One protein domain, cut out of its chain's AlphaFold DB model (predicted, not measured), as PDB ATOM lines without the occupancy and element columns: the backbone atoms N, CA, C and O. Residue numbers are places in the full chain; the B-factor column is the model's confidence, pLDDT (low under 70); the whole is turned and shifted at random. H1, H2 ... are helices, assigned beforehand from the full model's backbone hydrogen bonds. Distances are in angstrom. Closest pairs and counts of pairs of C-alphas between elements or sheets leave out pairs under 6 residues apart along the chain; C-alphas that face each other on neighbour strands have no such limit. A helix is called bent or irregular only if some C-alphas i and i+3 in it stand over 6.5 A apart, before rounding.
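AT A GLANCE: This is residues 360 to 393 and 498 to 525 of the 525 residues of an uncharacterized protein of Thauera sp (UniProt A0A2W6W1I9). A short helical hairpin, H1 and H2 side by side, makes a small head, and one long helix, H3, begins against it and sticks out as a single arm with residues 507 to 525. The arm makes the length of the model and stands steeply to both helices of the hairpin. The printed part has 62 residues with three named helices, in the order H1, H2, H3 along the chain, and no named strand; its class is all helix. The whole is loose, with a radius of gyration of the C-alphas of 14.8 A, and spans 51 by 21 by 16 A.

IN THESE COORDINATES: Start at Pro 360, whose C-alpha is at (194.645, 220.169, 236.454), and go on to C-alpha 363 at (193.672, 222.607, 230.481), where H1 begins. H1 takes residues 363 to 376 and is 19.6 A long from first to last C-alpha. It is neither bent nor irregular, but only just: C-alphas 368 and 371 are 6.2 A apart. After three residues, find C-alpha 380 at (210.684, 225.170, 223.656); from there H2 runs through residues 380 to 391, 16.6 A from first to last C-alpha. Past the cut, H3 takes residues 498 to 524 and runs 39.0 A, from C-alpha 498 at (203.954, 218.322, 226.984) to C-alpha 524 at (198.437, 232.778, 191.232).

HOW THE PARTS SIT: Look first at H1 and H2, a helical hairpin: they touch, and their closest C-alphas, those of Leu 370 and Gly 383, are 4.0 A apart. Their lines stand at a shallow tilt of 17 degrees, and they run opposite ways. From H2 go to H3: they touch through residues 384 to 388 of H2 and 498 to 502 of H3 alone, and the closest C-alphas, those of Leu 384 and Ser 498, are 5.1 A apart. These two stand at a steep tilt of 62 degrees, opposite ways. H1 touches H3 with residues 367 to 371 alone, and H3 touches H1 with residues 498 to 505 alone; the closest C-alphas, those of Trp 367 and Ala 501, are 7.5 A apart. Their tilt of 69 degrees is steep, only just short of about perpendicular, and they run the same way. The helix packing is mostly crossed, but only just, with 1 of 3 touching pairs at a shallow tilt. In H2 and H3 every O i to N i+4 pair is within hydrogen-bond range; in H1, 9 of 10 are.

THE WHOLE: The outline is a rod, and the C-alphas farthest apart, those of Glu 393 and Ser 525, are 51.8 A from each other. Without residues 507 to 525, which stand free, the body of 43 residues spans 26 by 18 by 14 A. The link from H1 to H2 is tight. The link from H2 to H3 is across the cut: residues 394 to 497 are not printed, and C-alphas 393 and 498 are 13.8 A apart. The mean pLDDT of the printed part is 92.2, and residues 524 to 525 are under 70; Ser 525 is the chain's last residue.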
ATOM      1  N   PRO A 360     193.615 219.196 236.801       93.75
ATOM      2  CA  PRO A 360     194.645 220.169 236.454       93.75
ATOM      3  C   PRO A 360     194.313 221.591 236.901       93.75
ATOM      4  O   PRO A 360     193.141 221.939 237.053       93.75
ATOM      5  N   THR A 361     195.339 222.440 237.007       90.31
ATOM      6  CA  THR A 361     195.174 223.888 237.225       90.31
ATOM      7  C   THR A 361     194.331 224.520 236.116       90.31
ATOM      8  O   THR A 361     193.344 225.198 236.393       90.31
ATOM      9  N   SER A 362     194.676 224.282 234.843       92.19
ATOM     10  CA  SER A 362     193.828 224.675 233.711       92.19
ATOM     11  C   SER A 362     194.287 224.032 232.403       92.19
ATOM     12  O   SER A 362     195.353 224.346 231.876       92.19
ATOM     13  N   LYS A 363     193.416 223.209 231.802       93.81
ATOM     14  CA  LYS A 363     193.672 222.607 230.481       93.81
ATOM     15  C   LYS A 363     193.817 223.663 229.384       93.81
ATOM     16  O   LYS A 363     194.703 223.562 228.543       93.81
ATOM     17  N   ALA A 364     192.961 224.686 229.400       93.88
ATOM     18  CA  ALA A 364     192.988 225.750 228.401       93.88
ATOM     19  C   ALA A 364     194.279 226.577 228.494       93.88
ATOM     20  O   ALA A 364     194.949 226.772 227.479       93.88
ATOM     21  N   LYS A 365     194.673 226.999 229.711       92.56
ATOM     22  CA  LYS A 365     195.943 227.718 229.911       92.56
ATOM     23  C   LYS A 365     197.140 226.849 229.532       92.56
ATOM     24  O   LYS A 365     198.088 227.387 228.984       92.56
ATOM     25  N   ALA A 366     197.102 225.534 229.758       93.56
ATOM     26  CA  ALA A 366     198.192 224.655 229.343       93.56
ATOM     27  C   ALA A 366     198.383 224.626 227.821       93.56
ATOM     28  O   ALA A 366     199.482 224.869 227.323       93.56
ATOM     29  N   TRP A 367     197.304 224.360 227.074       95.56
ATOM     30  CA  TRP A 367     197.362 224.247 225.615       95.56
ATOM     31  C   TRP A 367     197.770 225.554 224.937       95.56
ATOM     32  O   TRP A 367     198.559 225.512 223.997       95.56
ATOM     33  N   LEU A 368     197.266 226.694 225.421       94.56
ATOM     34  CA  LEU A 368     197.632 228.020 224.910       94.56
ATOM     35  C   LEU A 368     198.994 228.496 225.431       94.56
ATOM     36  O   LEU A 368     199.726 229.186 224.723       94.56
ATOM     37  N   GLY A 369     199.343 228.118 226.660       92.44
ATOM     38  CA  GLY A 369     200.584 228.495 227.325       92.44
ATOM     39  C   GLY A 369     201.815 227.895 226.659       92.44
ATOM     40  O   GLY A 369     202.833 228.573 226.588       92.44
ATOM     41  N   LEU A 370     201.713 226.681 226.104       95.25
ATOM     42  CA  LEU A 370     202.823 226.025 225.407       95.25
ATOM     43  C   LEU A 370     203.390 226.884 224.260       95.25
ATOM     44  O   LEU A 370     204.557 227.272 224.353       95.25
ATOM     45  N   PRO A 371     202.632 227.220 223.193       95.69
ATOM     46  CA  PRO A 371     203.165 228.039 222.108       95.69
ATOM     47  C   PRO A 371     203.476 229.466 222.569       95.69
ATOM     48  O   PRO A 371     204.477 230.034 222.140       95.69
ATOM     49  N   TYR A 372     202.662 230.039 223.464       94.88
ATOM     50  CA  TYR A 372     202.869 231.399 223.960       94.88
ATOM     51  C   TYR A 372     204.216 231.553 224.674       94.88
ATOM     52  O   TYR A 372     204.999 232.428 224.311       94.88
ATOM     53  N   MET A 373     204.516 230.686 225.644       92.94
ATOM     54  CA  MET A 373     205.772 230.735 226.397       92.94
ATOM     55  C   MET A 373     206.968 230.339 225.531       92.94
ATOM     56  O   MET A 373     208.028 230.947 225.654       92.94
ATOM     57  N   ALA A 374     206.794 229.391 224.602       93.62
ATOM     58  CA  ALA A 374     207.856 229.031 223.668       93.62
ATOM     59  C   ALA A 374     208.292 230.207 222.782       93.62
ATOM     60  O   ALA A 374     209.484 230.373 222.539       93.62
ATOM     61  N   ILE A 375     207.345 231.032 222.329       94.38
ATOM     62  CA  ILE A 375     207.629 232.234 221.534       94.38
ATOM     63  C   ILE A 375     208.171 233.354 222.424       94.38
ATOM     64  O   ILE A 375     209.196 233.945 222.096       94.38
ATOM     65  N   LYS A 376     207.497 233.634 223.547       92.00
ATOM     66  CA  LYS A 376     207.846 234.726 224.465       92.00
ATOM     67  C   LYS A 376     209.273 234.599 224.997       92.00
ATOM     68  O   LYS A 376     210.005 235.582 224.991       92.00
ATOM     69  N   ASP A 377     209.657 233.396 225.416       88.69
ATOM     70  CA  ASP A 377     210.971 233.133 226.008       88.69
ATOM     71  C   ASP A 377     211.973 232.593 224.971       88.69
ATOM     72  O   ASP A 377     213.091 232.225 225.327       88.69
ATOM     73  N   MET A 378     211.567 232.486 223.696       92.06
ATOM     74  CA  MET A 378     212.328 231.840 222.615       92.06
ATOM     75  C   MET A 378     212.877 230.456 223.005       92.06
ATOM     76  O   MET A 378     214.004 230.089 222.676       92.06
ATOM     77  N   SER A 379     212.077 229.683 223.741       93.75
ATOM     78  CA  SER A 379     212.516 228.453 224.392       93.75
ATOM     79  C   SER A 379     211.415 227.397 224.413       93.75
ATOM     80  O   SER A 379     210.430 227.500 225.146       93.75
ATOM     81  N   VAL A 380     211.609 226.316 223.651       93.81
ATOM     82  CA  VAL A 380     210.684 225.170 223.656       93.81
ATOM     83  C   VAL A 380     210.565 224.569 225.058       93.81
ATOM     84  O   VAL A 380     209.469 224.176 225.450       93.81
ATOM     85  N   SER A 381     211.649 224.536 225.840       91.62
ATOM     86  CA  SER A 381     211.601 224.014 227.209       91.62
ATOM     87  C   SER A 381     210.691 224.849 228.112       91.62
ATOM     88  O   SER A 381     209.931 224.259 228.876       91.62
ATOM     89  N   SER A 382     210.676 226.181 227.964       89.31
ATOM     90  CA  SER A 382     209.745 227.055 228.700       89.31
ATOM     91  C   SER A 382     208.282 226.741 228.355       89.31
ATOM     92  O   SER A 382     207.444 226.579 229.244       89.31
ATOM     93  N   GLY A 383     207.975 226.543 227.068       92.88
ATOM     94  CA  GLY A 383     206.645 226.116 226.619       92.88
ATOM     95  C   GLY A 383     206.218 224.752 227.169       92.88
ATOM     96  O   GLY A 383     205.093 224.598 227.651       92.88
ATOM     97  N   LEU A 384     207.114 223.762 227.133       94.62
ATOM     98  CA  LEU A 384     206.852 222.426 227.679       94.62
ATOM     99  C   LEU A 384     206.614 222.480 229.195       94.62
ATOM    100  O   LEU A 384     205.654 221.883 229.678       94.62
ATOM    101  N   GLN A 385     207.433 223.242 229.925       91.38
ATOM    102  CA  GLN A 385     207.289 223.433 231.366       91.38
ATOM    103  C   GLN A 385     205.940 224.082 231.702       91.38
ATOM    104  O   GLN A 385     205.203 223.566 232.540       91.38
ATOM    105  N   ALA A 386     205.563 225.160 231.008       91.81
ATOM    106  CA  ALA A 386     204.275 225.820 231.214       91.81
ATOM    107  C   ALA A 386     203.088 224.868 230.994       91.81
ATOM    108  O   ALA A 386     202.127 224.885 231.767       91.81
ATOM    109  N   PHE A 387     203.162 224.009 229.973       94.81
ATOM    110  CA  PHE A 387     202.153 222.977 229.745       94.81
ATOM    111  C   PHE A 387     202.081 221.989 230.912       94.81
ATOM    112  O   PHE A 387     200.993 221.749 231.437       94.81
ATOM    113  N   ASP A 388     203.225 221.430 231.318       93.38
ATOM    114  CA  ASP A 388     203.281 220.382 232.339       93.38
ATOM    115  C   ASP A 388     202.761 220.889 233.695       93.38
ATOM    116  O   ASP A 388     201.910 220.234 234.290       93.38
ATOM    117  N   TYR A 389     203.152 222.089 234.141       91.00
ATOM    118  CA  TYR A 389     202.640 222.677 235.393       91.00
ATOM    119  C   TYR A 389     201.133 222.970 235.355       91.00
ATOM    120  O   TYR A 389     200.438 222.815 236.358       91.00
ATOM    121  N   MET A 390     200.598 223.392 234.206       93.38
ATOM    122  CA  MET A 390     199.172 223.716 234.083       93.38
ATOM    123  C   MET A 390     198.289 222.469 233.937       93.38
ATOM    124  O   MET A 390     197.117 222.509 234.324       93.38
ATOM    125  N   MET A 391     198.839 221.380 233.387       94.56
ATOM    126  CA  MET A 391     198.169 220.081 233.228       94.56
ATOM    127  C   MET A 391     198.350 219.131 234.408       94.56
ATOM    128  O   MET A 391     197.603 218.156 234.499       94.56
ATOM    129  N   ALA A 392     199.329 219.376 235.273       93.12
ATOM    130  CA  ALA A 392     199.592 218.542 236.432       93.12
ATOM    131  C   ALA A 392     198.381 218.465 237.365       93.12
ATOM    132  O   ALA A 392     197.693 219.460 237.605       93.12
ATOM    133  N   GLU A 393     198.126 217.271 237.899       94.38
ATOM    134  CA  GLU A 393     197.085 217.057 238.898       94.38
ATOM    135  C   GLU A 393     197.457 217.820 240.179       94.38
ATOM    136  O   GLU A 393     198.560 217.672 240.700       94.38
ATOM    137  N   SER A 498     203.469 217.136 227.699       93.19
ATOM    138  CA  SER A 498     203.954 218.322 226.984       93.19
ATOM    139  C   SER A 498     204.569 218.006 225.624       93.19
ATOM    140  O   SER A 498     204.270 218.685 224.644       93.19
ATOM    141  N   ARG A 499     205.374 216.941 225.506       93.94
ATOM    142  CA  ARG A 499     205.963 216.534 224.217       93.94
ATOM    143  C   ARG A 499     204.906 216.033 223.239       93.94
ATOM    144  O   ARG A 499     204.964 216.373 222.061       93.94
ATOM    145  N   ARG A 500     203.910 215.280 223.716       93.75
ATOM    146  CA  ARG A 500     202.750 214.898 222.890       93.75
ATOM    147  C   ARG A 500     201.976 216.132 222.419       93.75
ATOM    148  O   ARG A 500     201.638 216.217 221.242       93.75
ATOM    149  N   ALA A 501     201.749 217.105 223.300       94.38
ATOM    150  CA  ALA A 501     201.083 218.358 222.953       94.38
ATOM    151  C   ALA A 501     201.887 219.195 221.945       94.38
ATOM    152  O   ALA A 501     201.309 219.752 221.015       94.38
ATOM    153  N   LEU A 502     203.217 219.232 222.072       96.00
ATOM    154  CA  LEU A 502     204.096 219.874 221.097       96.00
ATOM    155  C   LEU A 502     203.966 219.224 219.713       96.00
ATOM    156  O   LEU A 502     203.837 219.941 218.726       96.00
ATOM    157  N   ILE A 503     203.947 217.889 219.631       96.06
ATOM    158  CA  ILE A 503     203.732 217.178 218.359       96.06
ATOM    159  C   ILE A 503     202.398 217.598 217.731       96.06
ATOM    160  O   ILE A 503     202.361 217.924 216.547       96.06
ATOM    161  N   VAL A 504     201.317 217.658 218.519       96.19
ATOM    162  CA  VAL A 504     200.003 218.119 218.039       96.19
ATOM    163  C   VAL A 504     200.077 219.550 217.492       96.19
ATOM    164  O   VAL A 504     199.570 219.809 216.400       96.19
ATOM    165  N   TRP A 505     200.755 220.462 218.195       95.31
ATOM    166  CA  TRP A 505     200.961 221.836 217.729       95.31
ATOM    167  C   TRP A 505     201.763 221.909 216.426       95.31
ATOM    168  O   TRP A 505     201.378 222.648 215.522       95.31
ATOM    169  N   LEU A 506     202.842 221.131 216.298       95.19
ATOM    170  CA  LEU A 506     203.678 221.109 215.095       95.19
ATOM    171  C   LEU A 506     202.921 220.560 213.881       95.19
ATOM    172  O   LEU A 506     202.985 221.149 212.802       95.19
ATOM    173  N   VAL A 507     202.156 219.476 214.055       96.56
ATOM    174  CA  VAL A 507     201.310 218.925 212.985       96.56
ATOM    175  C   VAL A 507     200.224 219.924 212.584       96.56
ATOM    176  O   VAL A 507     200.011 220.154 211.394       96.56
ATOM    177  N   GLY A 508     199.575 220.567 213.559       94.88
ATOM    178  CA  GLY A 508     198.578 221.606 213.301       94.88
ATOM    179  C   GLY A 508     199.159 222.798 212.533       94.88
ATOM    180  O   GLY A 508     198.577 223.233 211.539       94.88
ATOM    181  N   ALA A 509     200.336 223.282 212.933       93.38
ATOM    182  CA  ALA A 509     201.028 224.372 212.251       93.38
ATOM    183  C   ALA A 509     201.402 223.998 210.808       93.38
ATOM    184  O   ALA A 509     201.142 224.774 209.890       93.38
ATOM    185  N   ALA A 510     201.934 222.793 210.587       95.62
ATOM    186  CA  ALA A 510     202.254 222.300 209.250       95.62
ATOM    187  C   ALA A 510     201.006 222.215 208.354       95.62
ATOM    188  O   ALA A 510     201.050 222.634 207.198       95.62
ATOM    189  N   ALA A 511     199.877 221.745 208.894       95.88
ATOM    190  CA  ALA A 511     198.610 221.692 208.168       95.88
ATOM    191  C   ALA A 511     198.098 223.093 207.788       95.88
ATOM    192  O   ALA A 511     197.659 223.301 206.656       95.88
ATOM    193  N   VAL A 512     198.201 224.072 208.695       95.38
ATOM    194  CA  VAL A 512     197.836 225.473 208.416       95.38
ATOM    195  C   VAL A 512     198.747 226.073 207.345       95.38
ATOM    196  O   VAL A 512     198.246 226.679 206.399       95.38
ATOM    197  N   ILE A 513     200.064 225.867 207.437       95.12
ATOM    198  CA  ILE A 513     201.032 226.347 206.437       95.12
ATOM    199  C   ILE A 513     200.734 225.731 205.068       95.12
ATOM    200  O   ILE A 513     200.650 226.458 204.080       95.12
ATOM    201  N   ALA A 514     200.509 224.416 205.004       94.75
ATOM    202  CA  ALA A 514     200.163 223.724 203.766       94.75
ATOM    203  C   ALA A 514     198.849 224.247 203.167       94.75
ATOM    204  O   ALA A 514     198.771 224.491 201.963       94.75
ATOM    205  N   PHE A 515     197.829 224.486 203.998       95.19
ATOM    206  CA  PHE A 515     196.556 225.053 203.559       95.19
ATOM    207  C   PHE A 515     196.708 226.482 203.018       95.19
ATOM    208  O   PHE A 515     196.144 226.808 201.971       95.19
ATOM    209  N   VAL A 516     197.483 227.334 203.694       94.94
ATOM    210  CA  VAL A 516     197.757 228.706 203.244       94.94
ATOM    211  C   VAL A 516     198.561 228.695 201.944       94.94
ATOM    212  O   VAL A 516     198.170 229.369 200.994       94.94
ATOM    213  N   ALA A 517     199.620 227.887 201.851       92.50
ATOM    214  CA  ALA A 517     200.414 227.733 200.633       92.50
ATOM    215  C   ALA A 517     199.548 227.260 199.457       92.50
ATOM    216  O   ALA A 517     199.580 227.855 198.383       92.50
ATOM    217  N   TYR A 518     198.691 226.262 199.680       93.88
ATOM    218  CA  TYR A 518     197.725 225.795 198.689       93.88
ATOM    219  C   TYR A 518     196.765 226.903 198.230       93.88
ATOM    220  O   TYR A 518     196.514 227.061 197.034       93.88
ATOM    221  N   ARG A 519     196.236 227.702 199.167       93.88
ATOM    222  CA  ARG A 519     195.355 228.839 198.860       93.88
ATOM    223  C   ARG A 519     196.065 229.937 198.072       93.88
ATOM    224  O   ARG A 519     195.426 230.548 197.220       93.88
ATOM    225  N   LEU A 520     197.343 230.186 198.348       91.56
ATOM    226  CA  LEU A 520     198.152 231.166 197.625       91.56
ATOM    227  C   LEU A 520     198.482 230.679 196.208       91.56
ATOM    228  O   LEU A 520     198.240 231.415 195.259       91.56
ATOM    229  N   LEU A 521     198.908 229.421 196.050       89.81
ATOM    230  CA  LEU A 521     199.200 228.811 194.743       89.81
ATOM    231  C   LEU A 521     197.972 228.777 193.818       89.81
ATOM    232  O   LEU A 521     198.089 228.994 192.613       89.81
ATOM    233  N   ARG A 522     196.776 228.562 194.383       86.31
ATOM    234  CA  ARG A 522     195.497 228.636 193.656       86.31
ATOM    235  C   ARG A 522     195.044 230.048 193.276       86.31
ATOM    236  O   ARG A 522     194.087 230.165 192.526       86.31
ATOM    237  N   ARG A 523     195.635 231.102 193.840       77.94
ATOM    238  CA  ARG A 523     195.322 232.498 193.479       77.94
ATOM    239  C   ARG A 523     196.265 233.053 192.413       77.94
ATOM    240  O   ARG A 523     195.954 234.076 191.819       77.94
ATOM    241  N   THR A 524     197.414 232.411 192.222       66.06
ATOM    242  CA  THR A 524     198.437 232.778 191.232       66.06
ATOM    243  C   THR A 524     198.376 231.933 189.957       66.06
ATOM    244  O   THR A 524     199.124 232.214 189.025       66.06
ATOM    245  N   SER A 525     197.522 230.904 189.936       52.56
ATOM    246  CA  SER A 525     197.119 230.134 188.748       52.56
ATOM    247  C   SER A 525     195.712 230.559 188.363       52.56
ATOM    248  O   SER A 525     195.433 230.634 187.149       52.56
TER     249      SER A 525